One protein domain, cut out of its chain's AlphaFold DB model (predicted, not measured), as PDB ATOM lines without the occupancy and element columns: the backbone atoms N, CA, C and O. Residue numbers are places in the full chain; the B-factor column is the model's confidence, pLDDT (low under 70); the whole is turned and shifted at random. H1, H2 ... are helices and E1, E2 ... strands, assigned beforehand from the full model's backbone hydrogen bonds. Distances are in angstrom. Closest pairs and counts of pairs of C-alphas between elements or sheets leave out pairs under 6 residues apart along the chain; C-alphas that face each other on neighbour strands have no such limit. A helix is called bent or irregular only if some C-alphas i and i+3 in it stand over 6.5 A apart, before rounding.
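This is residues 18 to 174 of the 263 residues of an uncharacterized protein of Methanomassiliicoccales archaeon (UniProt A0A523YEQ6). A twisted sheet of five strands lies between helices: H1 and H3 pack side by side on one face, and the bent helix H2 packs on the other. H5 crosses H1 and H3 clear of the sheet, and the little H4 lies farthest out. The printed part has 157 residues, with five named helices and five named strands in the order H1, E1, E2, H2, E3, E4, E5, H3, H4, H5; the class is mixed, helices and strands. The sheet's order is E2, E1, E5, E4, E3, all antiparallel. The whole is compact and rounded, with a radius of gyration of the C-alphas of 15.5 A and spans of 44 by 35 by 33 A.

H1, residues 18 to 35, begins at C-alpha 18 (29.440, -15.827, 9.895) and is 26.0 A long. E1 is residues 39 to 44 and E2 residues 49 to 53. H2, residues 60 to 83, was assigned as one helix by its hydrogen bonds but is bent, with C-alphas 71 and 74 7.6 A apart; its arms are H2a, residues 60 to 71, and H2b, residues 74 to 83. E3 is residues 87 to 92, E4 residues 95 to 102, 22.7 A, and E5 residues 106 to 112, 20.3 A. H3, residues 118 to 139, 31.1 A, is only just irregular, with C-alphas 119 and 122 6.6 A apart. H4 is residues 146 to 149. H5, residues 154 to 174, 30.0 A, is irregular, with C-alphas 170 and 173 7.9 A apart, and ends at C-alpha 174 (34.496, -23.949, 13.477).

E3, E4 and E5 form a meander, each strand the antiparallel neighbour of the one before. N 90 and O 97 are 2.8 A apart, N 98 and O 110 2.9 A, N 41 and O 109 2.9 A, and N 42 and O 51 2.8 A, each within hydrogen-bond range. There are three layers, helices on both faces of the sheet: H1 over E2 and E1 at a height of 8.1 A and H3 over E5, E4 and E3 at 9.2 A on one face, H2a at 8.6 A and H2b at 9.2 A on the other. H1 and H3 touch, closest at the C-alphas of Asn 35 and Met 124, 6.7 A, at a shallow tilt of 6 degrees, opposite ways. H5 touches H1 at a steep tilt of 48 degrees, closest at the C-alphas of Leu 163 and Met 23, 6.6 A. H5 touches H3 at a steep tilt of 50 degrees, closest at the C-alphas of Val 156 and Asp 130, 6.1 A. H4 is close to H5 but not clearly touching, with the C-alphas of Leu 149 and Ala 157 5.3 A apart. Every O i to N i+4 pair is within hydrogen-bond range in H1, H2a and H2b, against 16 of 18 in H3 and 15 of 17 in H5; H4 is too short for such a pair.

The two C-alphas farthest apart, those of Glu 93 and Glu 173, are 47.1 A apart. The printed part has no cut, and no link is long. The mean pLDDT of the printed part is 88.3, and residue 118 alone is under 70.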
ATOM      1  N   THR A  18      30.380 -14.863   9.305       83.88
ATOM      2  CA  THR A  18      29.440 -15.827   9.895       83.88
ATOM      3  C   THR A  18      29.425 -15.746  11.421       83.88
ATOM      4  O   THR A  18      28.357 -15.745  12.023       83.88
ATOM      5  N   MET A  19      30.597 -15.630  12.053       84.69
ATOM      6  CA  MET A  19      30.702 -15.464  13.507       84.69
ATOM      7  C   MET A  19      30.148 -14.114  13.960       84.69
ATOM      8  O   MET A  19      29.422 -14.063  14.947       84.69
ATOM      9  N   LEU A  20      30.422 -13.041  13.209       87.38
ATOM     10  CA  LEU A  20      29.846 -11.723  13.478       87.38
ATOM     11  C   LEU A  20      28.321 -11.784  13.412       87.38
ATOM     12  O   LEU A  20      27.638 -11.370  14.342       87.38
ATOM     13  N   LYS A  21      27.787 -12.354  12.328       88.25
ATOM     14  CA  LYS A  21      26.352 -12.556  12.142       88.25
ATOM     15  C   LYS A  21      25.737 -13.327  13.314       88.25
ATOM     16  O   LYS A  21      24.711 -12.906  13.833       88.25
ATOM     17  N   HIS A  22      26.398 -14.390  13.767       89.12
ATOM     18  CA  HIS A  22      25.968 -15.172  14.925       89.12
ATOM     19  C   HIS A  22      25.947 -14.344  16.219       89.12
ATOM     20  O   HIS A  22      24.970 -14.413  16.956       89.12
ATOM     21  N   MET A  23      26.967 -13.517  16.483       89.31
ATOM     22  CA  MET A  23      26.970 -12.619  17.651       89.31
ATOM     23  C   MET A  23      25.835 -11.591  17.599       89.31
ATOM     24  O   MET A  23      25.174 -11.373  18.610       89.31
ATOM     25  N   LEU A  24      25.585 -10.994  16.428       92.69
ATOM     26  CA  LEU A  24      24.472 -10.059  16.236       92.69
ATOM     27  C   LEU A  24      23.129 -10.753  16.513       92.69
ATOM     28  O   LEU A  24      22.287 -10.204  17.213       92.69
ATOM     29  N   ASP A  25      22.942 -11.976  16.007       93.06
ATOM     30  CA  ASP A  25      21.721 -12.757  16.224       93.06
ATOM     31  C   ASP A  25      21.525 -13.126  17.711       93.06
ATOM     32  O   ASP A  25      20.396 -13.087  18.208       93.06
ATOM     33  N   LEU A  26      22.607 -13.459  18.430       92.12
ATOM     34  CA  LEU A  26      22.572 -13.744  19.871       92.12
ATOM     35  C   LEU A  26      22.145 -12.519  20.685       92.12
ATOM     36  O   LEU A  26      21.283 -12.647  21.557       92.12
ATOM     37  N   GLU A  27      22.720 -11.354  20.387       93.69
ATOM     38  CA  GLU A  27      22.387 -10.105  21.074       93.69
ATOM     39  C   GLU A  27      20.931  -9.704  20.815       93.69
ATOM     40  O   GLU A  27      20.177  -9.439  21.750       93.69
ATOM     41  N   LEU A  28      20.486  -9.756  19.553       94.19
ATOM     42  CA  LEU A  28      19.098  -9.453  19.205       94.19
ATOM     43  C   LEU A  28      18.104 -10.344  19.953       94.19
ATOM     44  O   LEU A  28      17.129  -9.839  20.514       94.19
ATOM     45  N   ARG A  29      18.352 -11.658  19.986       93.62
ATOM     46  CA  ARG A  29      17.480 -12.605  20.689       93.62
ATOM     47  C   ARG A  29      17.428 -12.310  22.183       93.62
ATOM     48  O   ARG A  29      16.345 -12.274  22.759       93.62
ATOM     49  N   LYS A  30      18.580 -12.050  22.805       92.06
ATOM     50  CA  LYS A  30      18.653 -11.730  24.234       92.06
ATOM     51  C   LYS A  30      17.848 -10.477  24.569       92.06
ATOM     52  O   LYS A  30      16.987 -10.521  25.444       92.06
ATOM     53  N   VAL A  31      18.086  -9.384  23.843       91.75
ATOM     54  CA  VAL A  31      17.381  -8.112  24.061       91.75
ATOM     55  C   VAL A  31      15.881  -8.294  23.865       91.75
ATOM     56  O   VAL A  31      15.086  -7.739  24.625       91.75
ATOM     57  N   LYS A  32      15.482  -9.097  22.878       92.88
ATOM     58  CA  LYS A  32      14.078  -9.404  22.637       92.88
ATOM     59  C   LYS A  32      13.441 -10.147  23.813       92.88
ATOM     60  O   LYS A  32      12.407  -9.700  24.315       92.88
ATOM     61  N   ASP A  33      14.070 -11.227  24.268       90.88
ATOM     62  CA  ASP A  33      13.552 -12.090  25.333       90.88
ATOM     63  C   ASP A  33      13.501 -11.365  26.690       90.88
ATOM     64  O   ASP A  33      12.497 -11.447  27.400       90.88
ATOM     65  N   GLU A  34      14.537 -10.596  27.040       88.06
ATOM     66  CA  GLU A  34      14.618  -9.875  28.321       88.06
ATOM     67  C   GLU A  34      13.608  -8.728  28.447       88.06
ATOM     68  O   GLU A  34      13.201  -8.372  29.555       88.06
ATOM     69  N   ASN A  35      13.197  -8.148  27.317       86.31
ATOM     70  CA  ASN A  35      12.307  -6.987  27.276       86.31
ATOM     71  C   ASN A  35      10.892  -7.327  26.786       86.31
ATOM     72  O   ASN A  35      10.066  -6.428  26.638       86.31
ATOM     73  N   GLY A  36      10.597  -8.606  26.522       86.88
ATOM     74  CA  GLY A  36       9.289  -9.039  26.024       86.88
ATOM     75  C   GLY A  36       8.920  -8.417  24.672       86.88
ATOM     76  O   GLY A  36       7.754  -8.098  24.437       86.88
ATOM     77  N   ILE A  37       9.915  -8.207  23.809       91.19
ATOM     78  CA  ILE A  37       9.745  -7.624  22.476       91.19
ATOM     79  C   ILE A  37       9.236  -8.717  21.532       91.19
ATOM     80  O   ILE A  37       9.681  -9.861  21.574       91.19
ATOM     81  N   ASP A  38       8.295  -8.380  20.654       92.12
ATOM     82  CA  ASP A  38       7.707  -9.356  19.735       92.12
ATOM     83  C   ASP A  38       8.623  -9.663  18.551       92.12
ATOM     84  O   ASP A  38       8.712 -10.808  18.106       92.12
ATOM     85  N   ALA A  39       9.300  -8.642  18.025       93.81
ATOM     86  CA  ALA A  39      10.249  -8.785  16.932       93.81
ATOM     87  C   ALA A  39      11.320  -7.695  16.983       93.81
ATOM     88  O   ALA A  39      11.031  -6.545  17.321       93.81
ATOM     89  N   VAL A  40      12.540  -8.048  16.589       95.94
ATOM     90  CA  VAL A  40      13.659  -7.107  16.497       95.94
ATOM     91  C   VAL A  40      14.391  -7.256  15.169       95.94
ATOM     92  O   VAL A  40      14.524  -8.355  14.629       95.94
ATOM     93  N   MET A  41      14.843  -6.136  14.614       95.75
ATOM     94  CA  MET A  41      15.574  -6.070  13.353       95.75
ATOM     95  C   MET A  41      16.766  -5.130  13.492       95.75
ATOM     96  O   MET A  41      16.638  -4.048  14.053       95.75
ATOM     97  N   PHE A  42      17.899  -5.524  12.924       95.69
ATOM     98  CA  PHE A  42      19.088  -4.704  12.748       95.69
ATOM     99  C   PHE A  42      19.296  -4.431  11.259       95.69
ATOM    100  O   PHE A  42      19.486  -5.359  10.460       95.69
ATOM    101  N   MET A  43      19.221  -3.158  10.879       94.19
ATOM    102  CA  MET A  43      19.173  -2.721   9.487       94.19
ATOM    103  C   MET A  43      20.198  -1.628   9.195       94.19
ATOM    104  O   MET A  43      20.534  -0.823  10.061       94.19
ATOM    105  N   GLY A  44      20.684  -1.597   7.958       91.31
ATOM    106  CA  GLY A  44      21.467  -0.497   7.414       91.31
ATOM    107  C   GLY A  44      20.574   0.638   6.926       91.31
ATOM    108  O   GLY A  44      19.417   0.427   6.559       91.31
ATOM    109  N   VAL A  45      21.126   1.851   6.859       88.69
ATOM    110  CA  VAL A  45      20.444   3.026   6.277       88.69
ATOM    111  C   VAL A  45      20.101   2.853   4.792       88.69
ATOM    112  O   VAL A  45      19.259   3.569   4.261       88.69
ATOM    113  N   ASP A  46      20.689   1.866   4.118       86.88
ATOM    114  CA  ASP A  46      20.332   1.445   2.760       86.88
ATOM    115  C   ASP A  46      19.094   0.524   2.708       86.88
ATOM    116  O   ASP A  46      18.685   0.080   1.634       86.88
ATOM    117  N   GLY A  47      18.489   0.226   3.862       84.44
ATOM    118  CA  GLY A  47      17.328  -0.646   4.004       84.44
ATOM    119  C   GLY A  47      17.663  -2.137   3.997       84.44
ATOM    120  O   GLY A  47      16.746  -2.963   4.031       84.44
ATOM    121  N   ARG A  48      18.948  -2.522   3.963       89.81
ATOM    122  CA  ARG A  48      19.345  -3.931   4.059       89.81
ATOM    123  C   ARG A  48      19.253  -4.414   5.495       89.81
ATOM    124  O   ARG A  48      19.664  -3.735   6.426       89.81
ATOM    125  N   MET A  49      18.739  -5.624   5.671       90.81
ATOM    126  CA  MET A  49      18.675  -6.276   6.973       90.81
ATOM    127  C   MET A  49      19.959  -7.073   7.206       90.81
ATOM    128  O   MET A  49      20.251  -8.005   6.459       90.81
ATOM    129  N   PHE A  50      20.719  -6.710   8.237       90.56
ATOM    130  CA  PHE A  50      21.906  -7.456   8.660       90.56
ATOM    131  C   PHE A  50      21.518  -8.614   9.577       90.56
ATOM    132  O   PHE A  50      22.036  -9.727   9.459       90.56
ATOM    133  N   SER A  51      20.584  -8.367  10.495       93.06
ATOM    134  CA  SER A  51      20.091  -9.363  11.439       93.06
ATOM    135  C   SER A  51      18.654  -9.107  11.856       93.06
ATOM    136  O   SER A  51      18.153  -7.994  11.722       93.06
ATOM    137  N   SER A  52      17.965 -10.162  12.273       94.50
ATOM    138  CA  SER A  52      16.612 -10.077  12.796       94.50
ATOM    139  C   SER A  52      16.256 -11.308  13.614       94.50
ATOM    140  O   SER A  52      16.740 -12.411  13.362       94.50
ATOM    141  N   ASP A  53      15.363 -11.100  14.571       94.50
ATOM    142  CA  ASP A  53      14.641 -12.153  15.267       94.50
ATOM    143  C   ASP A  53      13.144 -11.833  15.181       94.50
ATOM    144  O   ASP A  53      12.578 -11.097  15.996       94.50
ATOM    145  N   ILE A  54      12.523 -12.349  14.118       92.31
ATOM    146  CA  ILE A  54      11.102 -12.196  13.801       92.31
ATOM    147  C   ILE A  54      10.441 -13.576  13.949       92.31
ATOM    148  O   ILE A  54      10.964 -14.547  13.393       92.31
ATOM    149  N   PRO A  55       9.298 -13.693  14.653       89.38
ATOM    150  CA  PRO A  55       8.554 -14.946  14.745       89.38
ATOM    151  C   PRO A  55       8.202 -15.510  13.364       89.38
ATOM    152  O   PRO A  55       7.823 -14.763  12.464       89.38
ATOM    153  N   VAL A  56       8.291 -16.836  13.216       88.50
ATOM    154  CA  VAL A  56       7.941 -17.531  11.963       88.50
ATOM    155  C   VAL A  56       6.457 -17.343  11.641       88.50
ATOM    156  O   VAL A  56       6.106 -17.002  10.513       88.50
ATOM    157  N   ASP A  57       5.604 -17.495  12.655       90.69
ATOM    158  CA  ASP A  57       4.165 -17.283  12.557       90.69
ATOM    159  C   ASP A  57       3.796 -15.937  13.178       90.69
ATOM    160  O   ASP A  57       3.856 -15.744  14.394       90.69
ATOM    161  N   LEU A  58       3.418 -14.986  12.324       89.69
ATOM    162  CA  LEU A  58       3.060 -13.639  12.749       89.69
ATOM    163  C   LEU A  58       1.598 -13.568  13.177       89.69
ATOM    164  O   LEU A  58       0.682 -13.908  12.426       89.69
ATOM    165  N   THR A  59       1.366 -13.008  14.358       90.88
ATOM    166  CA  THR A  59       0.023 -12.587  14.760       90.88
ATOM    167  C   THR A  59      -0.428 -11.369  13.936       90.88
ATOM    168  O   THR A  59       0.410 -10.597  13.452       90.88
ATOM    169  N   PRO A  60      -1.745 -11.119  13.785       91.25
ATOM    170  CA  PRO A  60      -2.232  -9.958  13.037       91.25
ATOM    171  C   PRO A  60      -1.662  -8.603  13.511       91.25
ATOM    172  O   PRO A  60      -1.309  -7.788  12.653       91.25
ATOM    173  N   PRO A  61      -1.499  -8.341  14.828       89.75
ATOM    174  CA  PRO A  61      -0.838  -7.126  15.304       89.75
ATOM    175  C   PRO A  61       0.637  -7.030  14.883       89.75
ATOM    176  O   PRO A  61       1.055  -5.982  14.390       89.75
ATOM    177  N   GLN A  62       1.409  -8.119  14.990       91.56
ATOM    178  CA  GLN A  62       2.819  -8.150  14.568       91.56
ATOM    179  C   GLN A  62       2.955  -7.882  13.065       91.56
ATOM    180  O   GLN A  62       3.764  -7.052  12.648       91.56
ATOM    181  N   TYR A  63       2.115  -8.524  12.246       91.62
ATOM    182  CA  TYR A  63       2.092  -8.310  10.798       91.62
ATOM    183  C   TYR A  63       1.766  -6.854  10.432       91.62
ATOM    184  O   TYR A  63       2.391  -6.268   9.544       91.62
ATOM    185  N   ARG A  64       0.816  -6.232  11.143       90.88
ATOM    186  CA  ARG A  64       0.463  -4.820  10.943       90.88
ATOM    187  C   ARG A  64       1.630  -3.889  11.277       90.88
ATOM    188  O   ARG A  64       1.919  -3.002  10.478       90.88
ATOM    189  N   LEU A  65       2.305  -4.100  12.409       91.94
ATOM    190  CA  LEU A  65       3.473  -3.302  12.802       91.94
ATOM    191  C   LEU A  65       4.626  -3.449  11.800       91.94
ATOM    192  O   LEU A  65       5.198  -2.446  11.384       91.94
ATOM    193  N   LEU A  66       4.917  -4.668  11.336       92.00
ATOM    194  CA  LEU A  66       5.941  -4.905  10.313       92.00
ATOM    195  C   LEU A  66       5.637  -4.172   8.999       92.00
ATOM    196  O   LEU A  66       6.533  -3.580   8.394       92.00
ATOM    197  N   ASN A  67       4.375  -4.160   8.566       91.50
ATOM    198  CA  ASN A  67       3.976  -3.401   7.381       91.50
ATOM    199  C   ASN A  67       4.117  -1.886   7.577       91.50
ATOM    200  O   ASN A  67       4.524  -1.198   6.639       91.50
ATOM    201  N   LEU A  68       3.839  -1.370   8.780       91.31
ATOM    202  CA  LEU A  68       4.077   0.039   9.108       91.31
ATOM    203  C   LEU A  68       5.565   0.379   8.995       91.31
ATOM    204  O   LEU A  68       5.907   1.307   8.261       91.31
ATOM    205  N   VAL A  69       6.446  -0.422   9.608       91.25
ATOM    206  CA  VAL A  69       7.906  -0.266   9.471       91.25
ATOM    207  C   VAL A  69       8.312  -0.249   8.006       91.25
ATOM    208  O   VAL A  69       8.997   0.668   7.568       91.25
ATOM    209  N   LYS A  70       7.855  -1.233   7.226       90.19
ATOM    210  CA  LYS A  70       8.191  -1.344   5.804       90.19
ATOM    211  C   LYS A  70       7.776  -0.099   5.019       90.19
ATOM    212  O   LYS A  70       8.522   0.348   4.154       90.19
ATOM    213  N   SER A  71       6.603   0.460   5.317       89.06
ATOM    214  CA  SER A  71       6.103   1.665   4.650       89.06
ATOM    215  C   SER A  71       6.870   2.933   5.045       89.06
ATOM    216  O   SER A  71       7.073   3.810   4.210       89.06
ATOM    217  N   HIS A  72       7.341   3.011   6.293       88.44
ATOM    218  CA  HIS A  72       8.077   4.159   6.830       88.44
ATOM    219  C   HIS A  72       9.597   4.042   6.669       88.44
ATOM    220  O   HIS A  72      10.311   5.005   6.941       88.44
ATOM    221  N   LEU A  73      10.106   2.901   6.201       88.56
ATOM    222  CA  LEU A  73      11.538   2.627   6.103       88.56
ATOM    223  C   LEU A  73      12.328   3.729   5.371       88.56
ATOM    224  O   LEU A  73      13.342   4.157   5.918       88.56
ATOM    225  N   PRO A  74      11.877   4.279   4.219       88.56
ATOM    226  CA  PRO A  74      12.605   5.360   3.551       88.56
ATOM    227  C   PRO A  74      12.750   6.618   4.418       88.56
ATOM    228  O   PRO A  74      13.790   7.269   4.394       88.56
ATOM    229  N   HIS A  75      11.721   6.943   5.207       87.62
ATOM    230  CA  HIS A  75      11.749   8.077   6.124       87.62
ATOM    231  C   HIS A  75      12.713   7.825   7.286       87.62
ATOM    232  O   HIS A  75      13.523   8.689   7.602       87.62
ATOM    233  N   ILE A  76      12.678   6.625   7.875       85.06
ATOM    234  CA  ILE A  76      13.589   6.225   8.957       85.06
ATOM    235  C   ILE A  76      15.048   6.316   8.484       85.06
ATOM    236  O   ILE A  76      15.875   6.947   9.140       85.06
ATOM    237  N   CYS A  77      15.353   5.761   7.307       86.06
ATOM    238  CA  CYS A  77      16.678   5.845   6.693       86.06
ATOM    239  C   CYS A  77      17.109   7.295   6.416       86.06
ATOM    240  O   CYS A  77      18.269   7.655   6.631       86.06
ATOM    241  N   GLY A  78      16.178   8.143   5.969       84.31
ATOM    242  CA  GLY A  78      16.420   9.572   5.778       84.31
ATOM    243  C   GLY A  78      16.784  10.277   7.085       84.31
ATOM    244  O   GLY A  78      17.790  10.976   7.137       84.31
ATOM    245  N   GLN A  79      16.029  10.035   8.159       83.88
ATOM    246  CA  GLN A  79      16.293  10.638   9.472       83.88
ATOM    247  C   GLN A  79      17.621  10.174  10.073       83.88
ATOM    248  O   GLN A  79      18.357  10.972  10.644       83.88
ATOM    249  N   LEU A  80      17.970   8.898   9.922       81.44
ATOM    250  CA  LEU A  80      19.259   8.390  10.393       81.44
ATOM    251  C   LEU A  80      20.435   9.004   9.638       81.44
ATOM    252  O   LEU A  80      21.390   9.448  10.268       81.44
ATOM    253  N   SER A  81      20.353   9.070   8.307       78.88
ATOM    254  CA  SER A  81      21.451   9.591   7.484       78.88
ATOM    255  C   SER A  81      21.616  11.112   7.578       78.88
ATOM    256  O   SER A  81      22.743  11.598   7.522       78.88
ATOM    257  N   ALA A  82      20.520  11.866   7.726       78.94
ATOM    258  CA  ALA A  82      20.544  13.330   7.724       78.94
ATOM    259  C   ALA A  82      20.550  13.967   9.124       78.94
ATOM    260  O   ALA A  82      21.160  15.018   9.306       78.94
ATOM    261  N   GLU A  83      19.877  13.358  10.105       73.75
ATOM    262  CA  GLU A  83      19.613  13.968  11.421       73.75
ATOM    263  C   GLU A  83      20.268  13.205  12.584       73.75
ATOM    264  O   GLU A  83      20.128  13.615  13.735       73.75
ATOM    265  N   ASN A  84      21.013  12.126  12.303       78.19
ATOM    266  CA  ASN A  84      21.681  11.285  13.302       78.19
ATOM    267  C   ASN A  84      20.715  10.819  14.408       78.19
ATOM    268  O   ASN A  84      20.961  11.011  15.602       78.19
ATOM    269  N   LEU A  85      19.582  10.248  13.984       80.75
ATOM    270  CA  LEU A  85      18.538   9.744  14.872       80.75
ATOM    271  C   LEU A  85      19.127   8.835  15.963       80.75
ATOM    272  O   LEU A  85      19.667   7.771  15.669       80.75
ATOM    273  N   GLN A  86      18.965   9.236  17.226       85.75
ATOM    274  CA  GLN A  86      19.405   8.438  18.371       85.75
ATOM    275  C   GLN A  86      18.339   7.432  18.792       85.75
ATOM    276  O   GLN A  86      18.578   6.234  18.729       85.75
ATOM    277  N   ILE A  87      17.151   7.906  19.173       90.88
ATOM    278  CA  ILE A  87      16.011   7.064  19.546       90.88
ATOM    279  C   ILE A  87      14.718   7.697  19.017       90.88
ATOM    280  O   ILE A  87      14.525   8.908  19.105       90.88
ATOM    281  N   SER A  88      13.807   6.877  18.491       90.19
ATOM    282  CA  SER A  88      12.427   7.246  18.158       90.19
ATOM    283  C   SER A  88      11.470   6.231  18.765       90.19
ATOM    284  O   SER A  88      11.644   5.029  18.576       90.19
ATOM    285  N   VAL A  89      10.438   6.705  19.462       90.94
ATOM    286  CA  VAL A  89       9.368   5.863  20.005       90.94
ATOM    287  C   VAL A  89       8.054   6.275  19.361       90.94
ATOM    288  O   VAL A  89       7.672   7.443  19.404       90.94
ATOM    289  N   GLN A  90       7.367   5.318  18.744       90.06
ATOM    290  CA  GLN A  90       6.149   5.556  17.978       90.06
ATOM    291  C   GLN A  90       5.030   4.658  18.500       90.06
ATOM    292  O   GLN A  90       5.123   3.431  18.433       90.06
ATOM    293  N   TYR A  91       3.958   5.272  19.003       88.25
ATOM    294  CA  TYR A  91       2.771   4.555  19.464       88.25
ATOM    295  C   TYR A  91       1.743   4.439  18.351       88.25
ATOM    296  O   TYR A  91       1.301   5.433  17.775       88.25
ATOM    297  N   TYR A  92       1.300   3.214  18.124       87.62
ATOM    298  CA  TYR A  92       0.202   2.873  17.243       87.62
ATOM    299  C   TYR A  92      -0.892   2.162  18.034       87.62
ATOM    300  O   TYR A  92      -0.680   1.626  19.121       87.62
ATOM    301  N   GLU A  93      -2.091   2.121  17.462       81.06
ATOM    302  CA  GLU A  93      -3.213   1.385  18.049       81.06
ATOM    303  C   GLU A  93      -2.869  -0.100  18.274       81.06
ATOM    304  O   GLU A  93      -3.243  -0.676  19.291       81.06
ATOM    305  N   GLY A  94      -2.109  -0.694  17.346       79.44
ATOM    306  CA  GLY A  94      -1.695  -2.098  17.384       79.44
ATOM    307  C   GLY A  94      -0.380  -2.384  18.114       79.44
ATOM    308  O   GLY A  94       0.069  -3.525  18.051       79.44
ATOM    309  N   GLY A  95       0.253  -1.382  18.742       89.38
ATOM    310  CA  GLY A  95       1.510  -1.568  19.468       89.38
ATOM    311  C   GLY A  95       2.484  -0.390  19.397       89.38
ATOM    312  O   GLY A  95       2.141   0.692  18.933       89.38
ATOM    313  N   THR A  96       3.713  -0.607  19.854       91.44
ATOM    314  CA  THR A  96       4.798   0.377  19.892       91.44
ATOM    315  C   THR A  96       5.945  -0.058  18.984       91.44
ATOM    316  O   THR A  96       6.312  -1.233  18.949       91.44
ATOM    317  N   ILE A  97       6.517   0.902  18.263       92.62
ATOM    318  CA  ILE A  97       7.751   0.735  17.496       92.62
ATOM    319  C   ILE A  97       8.818   1.598  18.158       92.62
ATOM    320  O   ILE A  97       8.610   2.798  18.341       92.62
ATOM    321  N   ILE A  98       9.949   0.997  18.511       93.50
ATOM    322  CA  ILE A  98      11.126   1.717  18.996       93.50
ATOM    323  C   ILE A  98      12.214   1.581  17.941       93.50
ATOM    324  O   ILE A  98      12.493   0.482  17.472       93.50
ATOM    325  N   ILE A  99      12.822   2.696  17.562       93.88
ATOM    326  CA  ILE A  99      13.945   2.745  16.632       93.88
ATOM    327  C   ILE A  99      15.125   3.325  17.391       93.88
ATOM    328  O   ILE A  99      14.969   4.352  18.045       93.88
ATOM    329  N   SER A 100      16.284   2.684  17.305       94.19
ATOM    330  CA  SER A 100      17.503   3.140  17.968       94.19
ATOM    331  C   SER A 100      18.669   3.145  16.990       94.19
ATOM    332  O   SER A 100      18.901   2.160  16.293       94.19
ATOM    333  N   GLY A 101      19.377   4.263  16.891       91.81
ATOM    334  CA  GLY A 101      20.527   4.418  16.011       91.81
ATOM    335  C   GLY A 101      21.721   3.596  16.494       91.81
ATOM    336  O   GLY A 101      22.084   3.619  17.669       91.81
ATOM    337  N   VAL A 102      22.371   2.895  15.569       91.12
ATOM    338  CA  VAL A 102      23.599   2.123  15.795       91.12
ATOM    339  C   VAL A 102      24.701   2.754  14.950       91.12
ATOM    340  O   VAL A 102      25.015   2.323  13.838       91.12
ATOM    341  N   GLY A 103      25.266   3.842  15.475       85.38
ATOM    342  CA  GLY A 103      26.206   4.671  14.721       85.38
ATOM    343  C   GLY A 103      25.538   5.382  13.530       85.38
ATOM    344  O   GLY A 103      24.318   5.525  13.506       85.38
ATOM    345  N   PRO A 104      26.319   5.847  12.539       82.81
ATOM    346  CA  PRO A 104      25.795   6.680  11.451       82.81
ATOM    347  C   PRO A 104      25.077   5.894  10.343       82.81
ATOM    348  O   PRO A 104      24.338   6.476   9.556       82.81
ATOM    349  N   ASN A 105      25.316   4.581  10.244       86.00
ATOM    350  CA  ASN A 105      24.952   3.791   9.060       86.00
ATOM    351  C   ASN A 105      24.002   2.626   9.349       86.00
ATOM    352  O   ASN A 105      23.635   1.901   8.420       86.00
ATOM    353  N   ALA A 106      23.615   2.415  10.603       91.81
ATOM    354  CA  ALA A 106      22.768   1.299  10.983       91.81
ATOM    355  C   ALA A 106      21.836   1.672  12.135       91.81
ATOM    356  O   ALA A 106      22.012   2.693  12.797       91.81
ATOM    357  N   PHE A 107      20.817   0.851  12.351       94.25
ATOM    358  CA  PHE A 107      19.806   1.069  13.372       94.25
ATOM    359  C   PHE A 107      19.095  -0.225  13.754       94.25
ATOM    360  O   PHE A 107      19.023  -1.182  12.978       94.25
ATOM    361  N   LEU A 108      18.552  -0.229  14.963       95.31
ATOM    362  CA  LEU A 108      17.685  -1.259  15.504       95.31
ATOM    363  C   LEU A 108      16.230  -0.818  15.418       95.31
ATOM    364  O   LEU A 108      15.910   0.353  15.618       95.31
ATOM    365  N   ILE A 109      15.354  -1.776  15.153       95.38
ATOM    366  CA  ILE A 109      13.905  -1.611  15.191       95.38
ATOM    367  C   ILE A 109      13.348  -2.690  16.108       95.38
ATOM    368  O   ILE A 109      13.565  -3.876  15.867       95.38
ATOM    369  N   PHE A 110      12.590  -2.280  17.113       94.94
ATOM    370  CA  PHE A 110      11.925  -3.152  18.070       94.94
ATOM    371  C   PHE A 110      10.417  -2.985  17.937       94.94
ATOM    372  O   PHE A 110       9.908  -1.861  17.919       94.94
ATOM    373  N   LEU A 111       9.703  -4.102  17.846       94.38
ATOM    374  CA  LEU A 111       8.254  -4.141  17.694       94.38
ATOM    375  C   LEU A 111       7.625  -4.774  18.918       94.38
ATOM    376  O   LEU A 111       7.997  -5.875  19.316       94.38
ATOM    377  N   LEU A 112       6.643  -4.082  19.481       93.19
ATOM    378  CA  LEU A 112       5.898  -4.522  20.645       93.19
ATOM    379  C   LEU A 112       4.422  -4.389  20.338       93.19
ATOM    380  O   LEU A 112       3.933  -3.302  20.075       93.19
ATOM    381  N   THR A 113       3.687  -5.483  20.387       90.25
ATOM    382  CA  THR A 113       2.232  -5.502  20.219       90.25
ATOM    383  C   THR A 113       1.500  -5.005  21.459       90.25
ATOM    384  O   THR A 113       0.356  -4.560  21.379       90.25
ATOM    385  N   LYS A 114       2.165  -5.053  22.616       84.00
ATOM    386  CA  LYS A 114       1.650  -4.534  23.880       84.00
ATOM    387  C   LYS A 114       2.017  -3.061  24.037       84.00
ATOM    388  O   LYS A 114       3.078  -2.609  23.604       84.00
ATOM    389  N   LYS A 115       1.124  -2.301  24.675       73.31
ATOM    390  CA  LYS A 115       1.441  -0.936  25.099       73.31
ATOM    391  C   LYS A 115       2.450  -1.000  26.239       73.31
ATOM    392  O   LYS A 115       2.255  -1.761  27.181       73.31
ATOM    393  N   ILE A 116       3.500  -0.198  26.130       77.12
ATOM    394  CA  ILE A 116       4.484  -0.023  27.194       77.12
ATOM    395  C   ILE A 116       3.874   0.915  28.235       77.12
ATOM    396  O   ILE A 116       3.401   2.000  27.885       77.12
ATOM    397  N   GLU A 117       3.863   0.501  29.498       74.81
ATOM    398  CA  GLU A 117       3.495   1.390  30.597       74.81
ATOM    399  C   GLU A 117       4.588   2.445  30.799       74.81
ATOM    400  O   GLU A 117       5.776   2.159  30.663       74.81
ATOM    401  N   PHE A 118       4.206   3.678  31.147       67.31
ATOM    402  CA  PHE A 118       5.162   4.781  31.328       67.31
ATOM    403  C   PHE A 118       6.295   4.446  32.311       67.31
ATOM    404  O   PHE A 118       7.429   4.856  32.084       67.31
ATOM    405  N   ASN A 119       6.007   3.666  33.356       72.88
ATOM    406  CA  ASN A 119       6.988   3.289  34.375       72.88
ATOM    407  C   ASN A 119       8.032   2.279  33.869       72.88
ATOM    408  O   ASN A 119       9.167   2.292  34.335       72.88
ATOM    409  N   ASP A 120       7.679   1.431  32.899       81.00
ATOM    410  CA  ASP A 120       8.593   0.428  32.330       81.00
ATOM    411  C   ASP A 120       9.410   0.979  31.154       81.00
ATOM    412  O   ASP A 120      10.407   0.393  30.729       81.00
ATOM    413  N   MET A 121       8.997   2.132  30.634       82.69
ATOM    414  CA  MET A 121       9.573   2.753  29.450       82.69
ATOM    415  C   MET A 121      11.013   3.197  29.653       82.69
ATOM    416  O   MET A 121      11.838   2.973  28.776       82.69
ATOM    417  N   GLU A 122      11.333   3.788  30.802       86.00
ATOM    418  CA  GLU A 122      12.691   4.251  31.103       86.00
ATOM    419  C   GLU A 122      13.682   3.082  31.092       86.00
ATOM    420  O   GLU A 122      14.694   3.119  30.393       86.00
ATOM    421  N   LYS A 123      13.338   1.992  31.787       87.19
ATOM    422  CA  LYS A 123      14.149   0.772  31.821       87.19
ATOM    423  C   LYS A 123      14.298   0.157  30.431       87.19
ATOM    424  O   LYS A 123      15.387  -0.276  30.060       87.19
ATOM    425  N   MET A 124      13.211   0.119  29.665       87.81
ATOM    426  CA  MET A 124      13.233  -0.426  28.316       87.81
ATOM    427  C   MET A 124      14.113   0.404  27.375       87.81
ATOM    428  O   MET A 124      14.893  -0.163  26.615       87.81
ATOM    429  N   LEU A 125      14.018   1.733  27.434       89.88
ATOM    430  CA  LEU A 125      14.839   2.624  26.617       89.88
ATOM    431  C   LEU A 125      16.319   2.527  26.987       89.88
ATOM    432  O   LEU A 125      17.144   2.451  26.082       89.88
ATOM    433  N   ALA A 126      16.648   2.427  28.278       90.31
ATOM    434  CA  ALA A 126      18.018   2.182  28.723       90.31
ATOM    435  C   ALA A 126      18.568   0.851  28.177       90.31
ATOM    436  O   ALA A 126      19.683   0.798  27.668       90.31
ATOM    437  N   ASN A 127      17.768  -0.221  28.208       90.94
ATOM    438  CA  ASN A 127      18.161  -1.512  27.632       90.94
ATOM    439  C   ASN A 127      18.354  -1.442  26.109       90.94
ATOM    440  O   ASN A 127      19.280  -2.047  25.577       90.94
ATOM    441  N   VAL A 128      17.489  -0.707  25.408       91.62
ATOM    442  CA  VAL A 128      17.606  -0.474  23.962       91.62
ATOM    443  C   VAL A 128      18.858   0.340  23.627       91.62
ATOM    444  O   VAL A 128      19.511   0.072  22.620       91.62
ATOM    445  N   GLU A 129      19.210   1.324  24.452       92.06
ATOM    446  CA  GLU A 129      20.433   2.105  24.290       92.06
ATOM    447  C   GLU A 129      21.682   1.242  24.509       92.06
ATOM    448  O   GLU A 129      22.564   1.226  23.647       92.06
ATOM    449  N   ASP A 130      21.723   0.460  25.592       93.00
ATOM    450  CA  ASP A 130      22.808  -0.491  25.865       93.00
ATOM    451  C   ASP A 130      22.993  -1.466  24.688       93.00
ATOM    452  O   ASP A 130      24.108  -1.622  24.181       93.00
ATOM    453  N   ALA A 131      21.895  -2.046  24.192       92.88
ATOM    454  CA  ALA A 131      21.898  -2.936  23.033       92.88
ATOM    455  C   ALA A 131      22.458  -2.247  21.781       92.88
ATOM    456  O   ALA A 131      23.280  -2.818  21.068       92.88
ATOM    457  N   SER A 132      22.077  -0.994  21.513       93.31
ATOM    458  CA  SER A 132      22.636  -0.227  20.393       93.31
ATOM    459  C   SER A 132      24.140   0.002  20.533       93.31
ATOM    460  O   SER A 132      24.864  -0.046  19.535       93.31
ATOM    461  N   VAL A 133      24.641   0.218  21.752       93.31
ATOM    462  CA  VAL A 133      26.080   0.366  22.006       93.31
ATOM    463  C   VAL A 133      26.819  -0.954  21.778       93.31
ATOM    464  O   VAL A 133      27.854  -0.944  21.102       93.31
ATOM    465  N   VAL A 134      26.284  -2.073  22.278       93.44
ATOM    466  CA  VAL A 134      26.823  -3.427  22.057       93.44
ATOM    467  C   VAL A 134      26.844  -3.747  20.563       93.44
ATOM    468  O   VAL A 134      27.896  -4.061  20.004       93.44
ATOM    469  N   MET A 135      25.716  -3.564  19.876       93.00
ATOM    470  CA  MET A 135      25.589  -3.796  18.436       93.00
ATOM    471  C   MET A 135      26.555  -2.925  17.634       93.00
ATOM    472  O   MET A 135      27.173  -3.417  16.693       93.00
ATOM    473  N   ARG A 136      26.759  -1.657  18.025       91.69
ATOM    474  CA  ARG A 136      27.745  -0.775  17.382       91.69
ATOM    475  C   ARG A 136      29.163  -1.305  17.557       91.69
ATOM    476  O   ARG A 136      29.920  -1.309  16.593       91.69
ATOM    477  N   HIS A 137      29.524  -1.748  18.761       91.69
ATOM    478  CA  HIS A 137      30.847  -2.311  19.029       91.69
ATOM    479  C   HIS A 137      31.131  -3.528  18.137       91.69
ATOM    480  O   HIS A 137      32.188  -3.591  17.506       91.69
ATOM    481  N   LEU A 138      30.165  -4.446  18.036       90.19
ATOM    482  CA  LEU A 138      30.266  -5.632  17.184       90.19
ATOM    483  C   LEU A 138      30.331  -5.264  15.699       90.19
ATOM    484  O   LEU A 138      31.187  -5.761  14.972       90.19
ATOM    485  N   PHE A 139      29.440  -4.382  15.247       87.75
ATOM    486  CA  PHE A 139      29.327  -3.999  13.842       87.75
ATOM    487  C   PHE A 139      30.561  -3.244  13.330       87.75
ATOM    488  O   PHE A 139      30.978  -3.445  12.192       87.75
ATOM    489  N   GLU A 140      31.176  -2.416  14.176       87.44
ATOM    490  CA  GLU A 140      32.427  -1.714  13.870       87.44
ATOM    491  C   GLU A 140      33.679  -2.589  14.060       87.44
ATOM    492  O   GLU A 140      34.789  -2.100  13.848       87.44
ATOM    493  N   LEU A 141      33.520  -3.865  14.443       84.81
ATOM    494  CA  LEU A 141      34.615  -4.811  14.689       84.81
ATOM    495  C   LEU A 141      35.661  -4.262  15.669       84.81
ATOM    496  O   LEU A 141      36.870  -4.404  15.466       84.81
ATOM    497  N   ARG A 142      35.202  -3.593  16.733       85.69
ATOM    498  CA  ARG A 142      36.111  -3.057  17.749       85.69
ATOM    499  C   ARG A 142      36.760  -4.205  18.544       85.69
ATOM    500  O   ARG A 142      36.093  -5.201  18.826       85.69
ATOM    501  N   PRO A 143      38.042  -4.075  18.935       82.88
ATOM    502  CA  PRO A 143      38.698  -5.086  19.760       82.88
ATOM    503  C   PRO A 143      38.079  -5.194  21.161       82.88
ATOM    504  O   PRO A 143      37.696  -4.188  21.761       82.88
ATOM    505  N   HIS A 144      38.078  -6.403  21.725       83.19
ATOM    506  CA  HIS A 144      37.592  -6.703  23.082       83.19
ATOM    507  C   HIS A 144      38.691  -6.532  24.149       83.19
ATOM    508  O   HIS A 144      38.720  -7.238  25.163       83.19
ATOM    509  N   SER A 145      39.637  -5.609  23.933       81.44
ATOM    510  CA  SER A 145      40.713  -5.367  24.897       81.44
ATOM    511  C   SER A 145      40.162  -4.741  26.189       81.44
ATOM    512  O   SER A 145      39.207  -3.958  26.134       81.44
ATOM    513  N   PRO A 146      40.757  -5.025  27.366       81.94
ATOM    514  CA  PRO A 146      40.312  -4.439  28.635       81.94
ATOM    515  C   PRO A 146      40.268  -2.906  28.611       81.94
ATOM    516  O   PRO A 146      39.380  -2.297  29.201       81.94
ATOM    517  N   GLU A 147      41.197  -2.287  27.882       85.12
ATOM    518  CA  GLU A 147      41.282  -0.839  27.681       85.12
ATOM    519  C   GLU A 147      40.031  -0.294  26.983       85.12
ATOM    520  O   GLU A 147      39.434   0.669  27.456       85.12
ATOM    521  N   ILE A 148      39.586  -0.939  25.902       84.75
ATOM    522  CA  ILE A 148      38.393  -0.518  25.157       84.75
ATOM    523  C   ILE A 148      37.133  -0.813  25.966       84.75
ATOM    524  O   ILE A 148      36.254   0.045  26.063       84.75
ATOM    525  N   LEU A 149      37.050  -1.988  26.591       85.62
ATOM    526  CA  LEU A 149      35.893  -2.370  27.402       85.62
ATOM    527  C   LEU A 149      35.689  -1.432  28.601       85.62
ATOM    528  O   LEU A 149      34.548  -1.136  28.942       85.62
ATOM    529  N   SER A 150      36.770  -0.892  29.173       85.81
ATOM    530  CA  SER A 150      36.703   0.082  30.274       85.81
ATOM    531  C   SER A 150      36.059   1.426  29.900       85.81
ATOM    532  O   SER A 150      35.693   2.194  30.786       85.81
ATOM    533  N   THR A 151      35.904   1.717  28.602       89.69
ATOM    534  CA  THR A 151      35.250   2.950  28.127       89.69
ATOM    535  C   THR A 151      33.723   2.867  28.130       89.69
ATOM    536  O   THR A 151      33.055   3.890  27.969       89.69
ATOM    537  N   TYR A 152      33.164   1.668  28.307       90.69
ATOM    538  CA  TYR A 152      31.726   1.434  28.351       90.69
ATOM    539  C   TYR A 152      31.210   1.333  29.790       90.69
ATOM    540  O   TYR A 152      31.977   1.198  30.743       90.69
ATOM    541  N   SER A 153      29.885   1.377  29.950       91.50
ATOM    542  CA  SER A 153      29.248   1.040  31.223       91.50
ATOM    543  C   SER A 153      29.558  -0.412  31.608       91.50
ATOM    544  O   SER A 153      29.755  -1.268  30.741       91.50
ATOM    545  N   GLU A 154      29.555  -0.716  32.910       89.69
ATOM    546  CA  GLU A 154      29.816  -2.076  33.412       89.69
ATOM    547  C   GLU A 154      28.895  -3.116  32.764       89.69
ATOM    548  O   GLU A 154      29.325  -4.223  32.444       89.69
ATOM    549  N   LYS A 155      27.639  -2.735  32.514       90.19
ATOM    550  CA  LYS A 155      26.635  -3.594  31.891       90.19
ATOM    551  C   LYS A 155      26.983  -3.932  30.439       90.19
ATOM    552  O   LYS A 155      26.969  -5.103  30.076       90.19
ATOM    553  N   VAL A 156      27.360  -2.938  29.633       91.06
ATOM    554  CA  VAL A 156      27.771  -3.144  28.232       91.06
ATOM    555  C   VAL A 156      29.076  -3.942  28.149       91.06
ATOM    556  O   VAL A 156      29.200  -4.846  27.326       91.06
ATOM    557  N   ALA A 157      30.050  -3.653  29.016       90.62
ATOM    558  CA  ALA A 157      31.313  -4.390  29.054       90.62
ATOM    559  C   ALA A 157      31.115  -5.865  29.451       90.62
ATOM    560  O   ALA A 157      31.733  -6.763  28.865       90.62
ATOM    561  N   ALA A 158      30.236  -6.122  30.425       90.44
ATOM    562  CA  ALA A 158      29.844  -7.472  30.814       90.44
ATOM    563  C   ALA A 158      29.139  -8.204  29.666       90.44
ATOM    564  O   ALA A 158      29.460  -9.366  29.419       90.44
ATOM    565  N   GLU A 159      28.258  -7.522  28.925       91.44
ATOM    566  CA  GLU A 159      27.570  -8.100  27.768       91.44
ATOM    567  C   GLU A 159      28.544  -8.543  26.680       91.44
ATOM    568  O   GLU A 159      28.529  -9.695  26.258       91.44
ATOM    569  N   LEU A 160      29.451  -7.655  26.267       90.88
ATOM    570  CA  LEU A 160      30.458  -7.962  25.248       90.88
ATOM    571  C   LEU A 160      31.346  -9.142  25.663       90.88
ATOM    572  O   LEU A 160      31.680 -10.007  24.850       90.88
ATOM    573  N   THR A 161      31.692  -9.211  26.948       88.88
ATOM    574  CA  THR A 161      32.463 -10.327  27.506       88.88
ATOM    575  C   THR A 161      31.672 -11.638  27.461       88.88
ATOM    576  O   THR A 161      32.222 -12.677  27.085       88.88
ATOM    577  N   ASP A 162      30.387 -11.604  27.815       90.25
ATOM    578  CA  ASP A 162      29.514 -12.778  27.788       90.25
ATOM    579  C   ASP A 162      29.249 -13.259  26.355       90.25
ATOM    580  O   ASP A 162      29.382 -14.450  26.075       90.25
ATOM    581  N   LEU A 163      28.985 -12.349  25.414       88.12
ATOM    582  CA  LEU A 163      28.823 -12.668  23.992       88.12
ATOM    583  C   LEU A 163      30.073 -13.325  23.409       88.12
ATOM    584  O   LEU A 163      29.974 -14.343  22.721       88.12
ATOM    585  N   SER A 164      31.254 -12.789  23.718       85.88
ATOM    586  CA  SER A 164      32.528 -13.373  23.297       85.88
ATOM    587  C   SER A 164      32.708 -14.798  23.835       85.88
ATOM    588  O   SER A 164      33.163 -15.699  23.122       85.88
ATOM    589  N   ARG A 165      32.289 -15.037  25.083       86.38
ATOM    590  CA  ARG A 165      32.314 -16.364  25.700       86.38
ATOM    591  C   ARG A 165      31.298 -17.321  25.077       86.38
ATOM    592  O   ARG A 165      31.641 -18.475  24.826       86.38
ATOM    593  N   ARG A 166      30.066 -16.877  24.812       85.75
ATOM    594  CA  ARG A 166      29.042 -17.690  24.128       85.75
ATOM    595  C   ARG A 166      29.498 -18.072  22.728       85.75
ATOM    596  O   ARG A 166      29.417 -19.241  22.365       85.75
ATOM    597  N   LEU A 167      30.065 -17.121  21.983       85.50
ATOM    598  CA  LEU A 167      30.628 -17.388  20.665       85.50
ATOM    599  C   LEU A 167      31.728 -18.456  20.743       85.50
ATOM    600  O   LEU A 167      31.735 -19.378  19.930       85.50
ATOM    601  N   PHE A 168      32.627 -18.368  21.725       83.12
ATOM    602  CA  PHE A 168      33.635 -19.403  21.952       83.12
ATOM    603  C   PHE A 168      32.984 -20.768  22.220       83.12
ATOM    604  O   PHE A 168      33.298 -21.740  21.544       83.12
ATOM    605  N   VAL A 169      32.035 -20.855  23.151       84.19
ATOM    606  CA  VAL A 169      31.376 -22.130  23.487       84.19
ATOM    607  C   VAL A 169      30.656 -22.742  22.282       84.19
ATOM    608  O   VAL A 169      30.717 -23.953  22.092       84.19
ATOM    609  N   GLU A 170      29.994 -21.926  21.464       83.88
ATOM    610  CA  GLU A 170      29.141 -22.415  20.378       83.88
ATOM    611  C   GLU A 170      29.884 -22.636  19.056       83.88
ATOM    612  O   GLU A 170      29.464 -23.469  18.256       83.88
ATOM    613  N   ARG A 171      30.958 -21.882  18.787       84.12
ATOM    614  CA  ARG A 171      31.591 -21.821  17.455       84.12
ATOM    615  C   ARG A 171      33.104 -22.035  17.460       84.12
ATOM    616  O   ARG A 171      33.718 -21.960  16.396       84.12
ATOM    617  N   PHE A 172      33.733 -22.320  18.601       81.06
ATOM    618  CA  PHE A 172      35.186 -22.541  18.658       81.06
ATOM    619  C   PHE A 172      35.657 -23.675  17.733       81.06
ATOM    620  O   PHE A 172      36.687 -23.543  17.069       81.06
ATOM    621  N   GLU A 173      34.872 -24.747  17.606       80.81
ATOM    622  CA  GLU A 173      35.190 -25.881  16.727       80.81
ATOM    623  C   GLU A 173      35.192 -25.515  15.231       80.81
ATOM    624  O   GLU A 173      35.791 -26.197  14.395       80.81
ATOM    625  N   GLU A 174      34.548 -24.409  14.862       80.44
ATOM    626  CA  GLU A 174      34.496 -23.949  13.477       80.44
ATOM    627  C   GLU A 174      35.738 -23.148  13.075       80.44
ATOM    628  O   GLU A 174      35.965 -22.936  11.874       80.44
TER     629      GLU A 174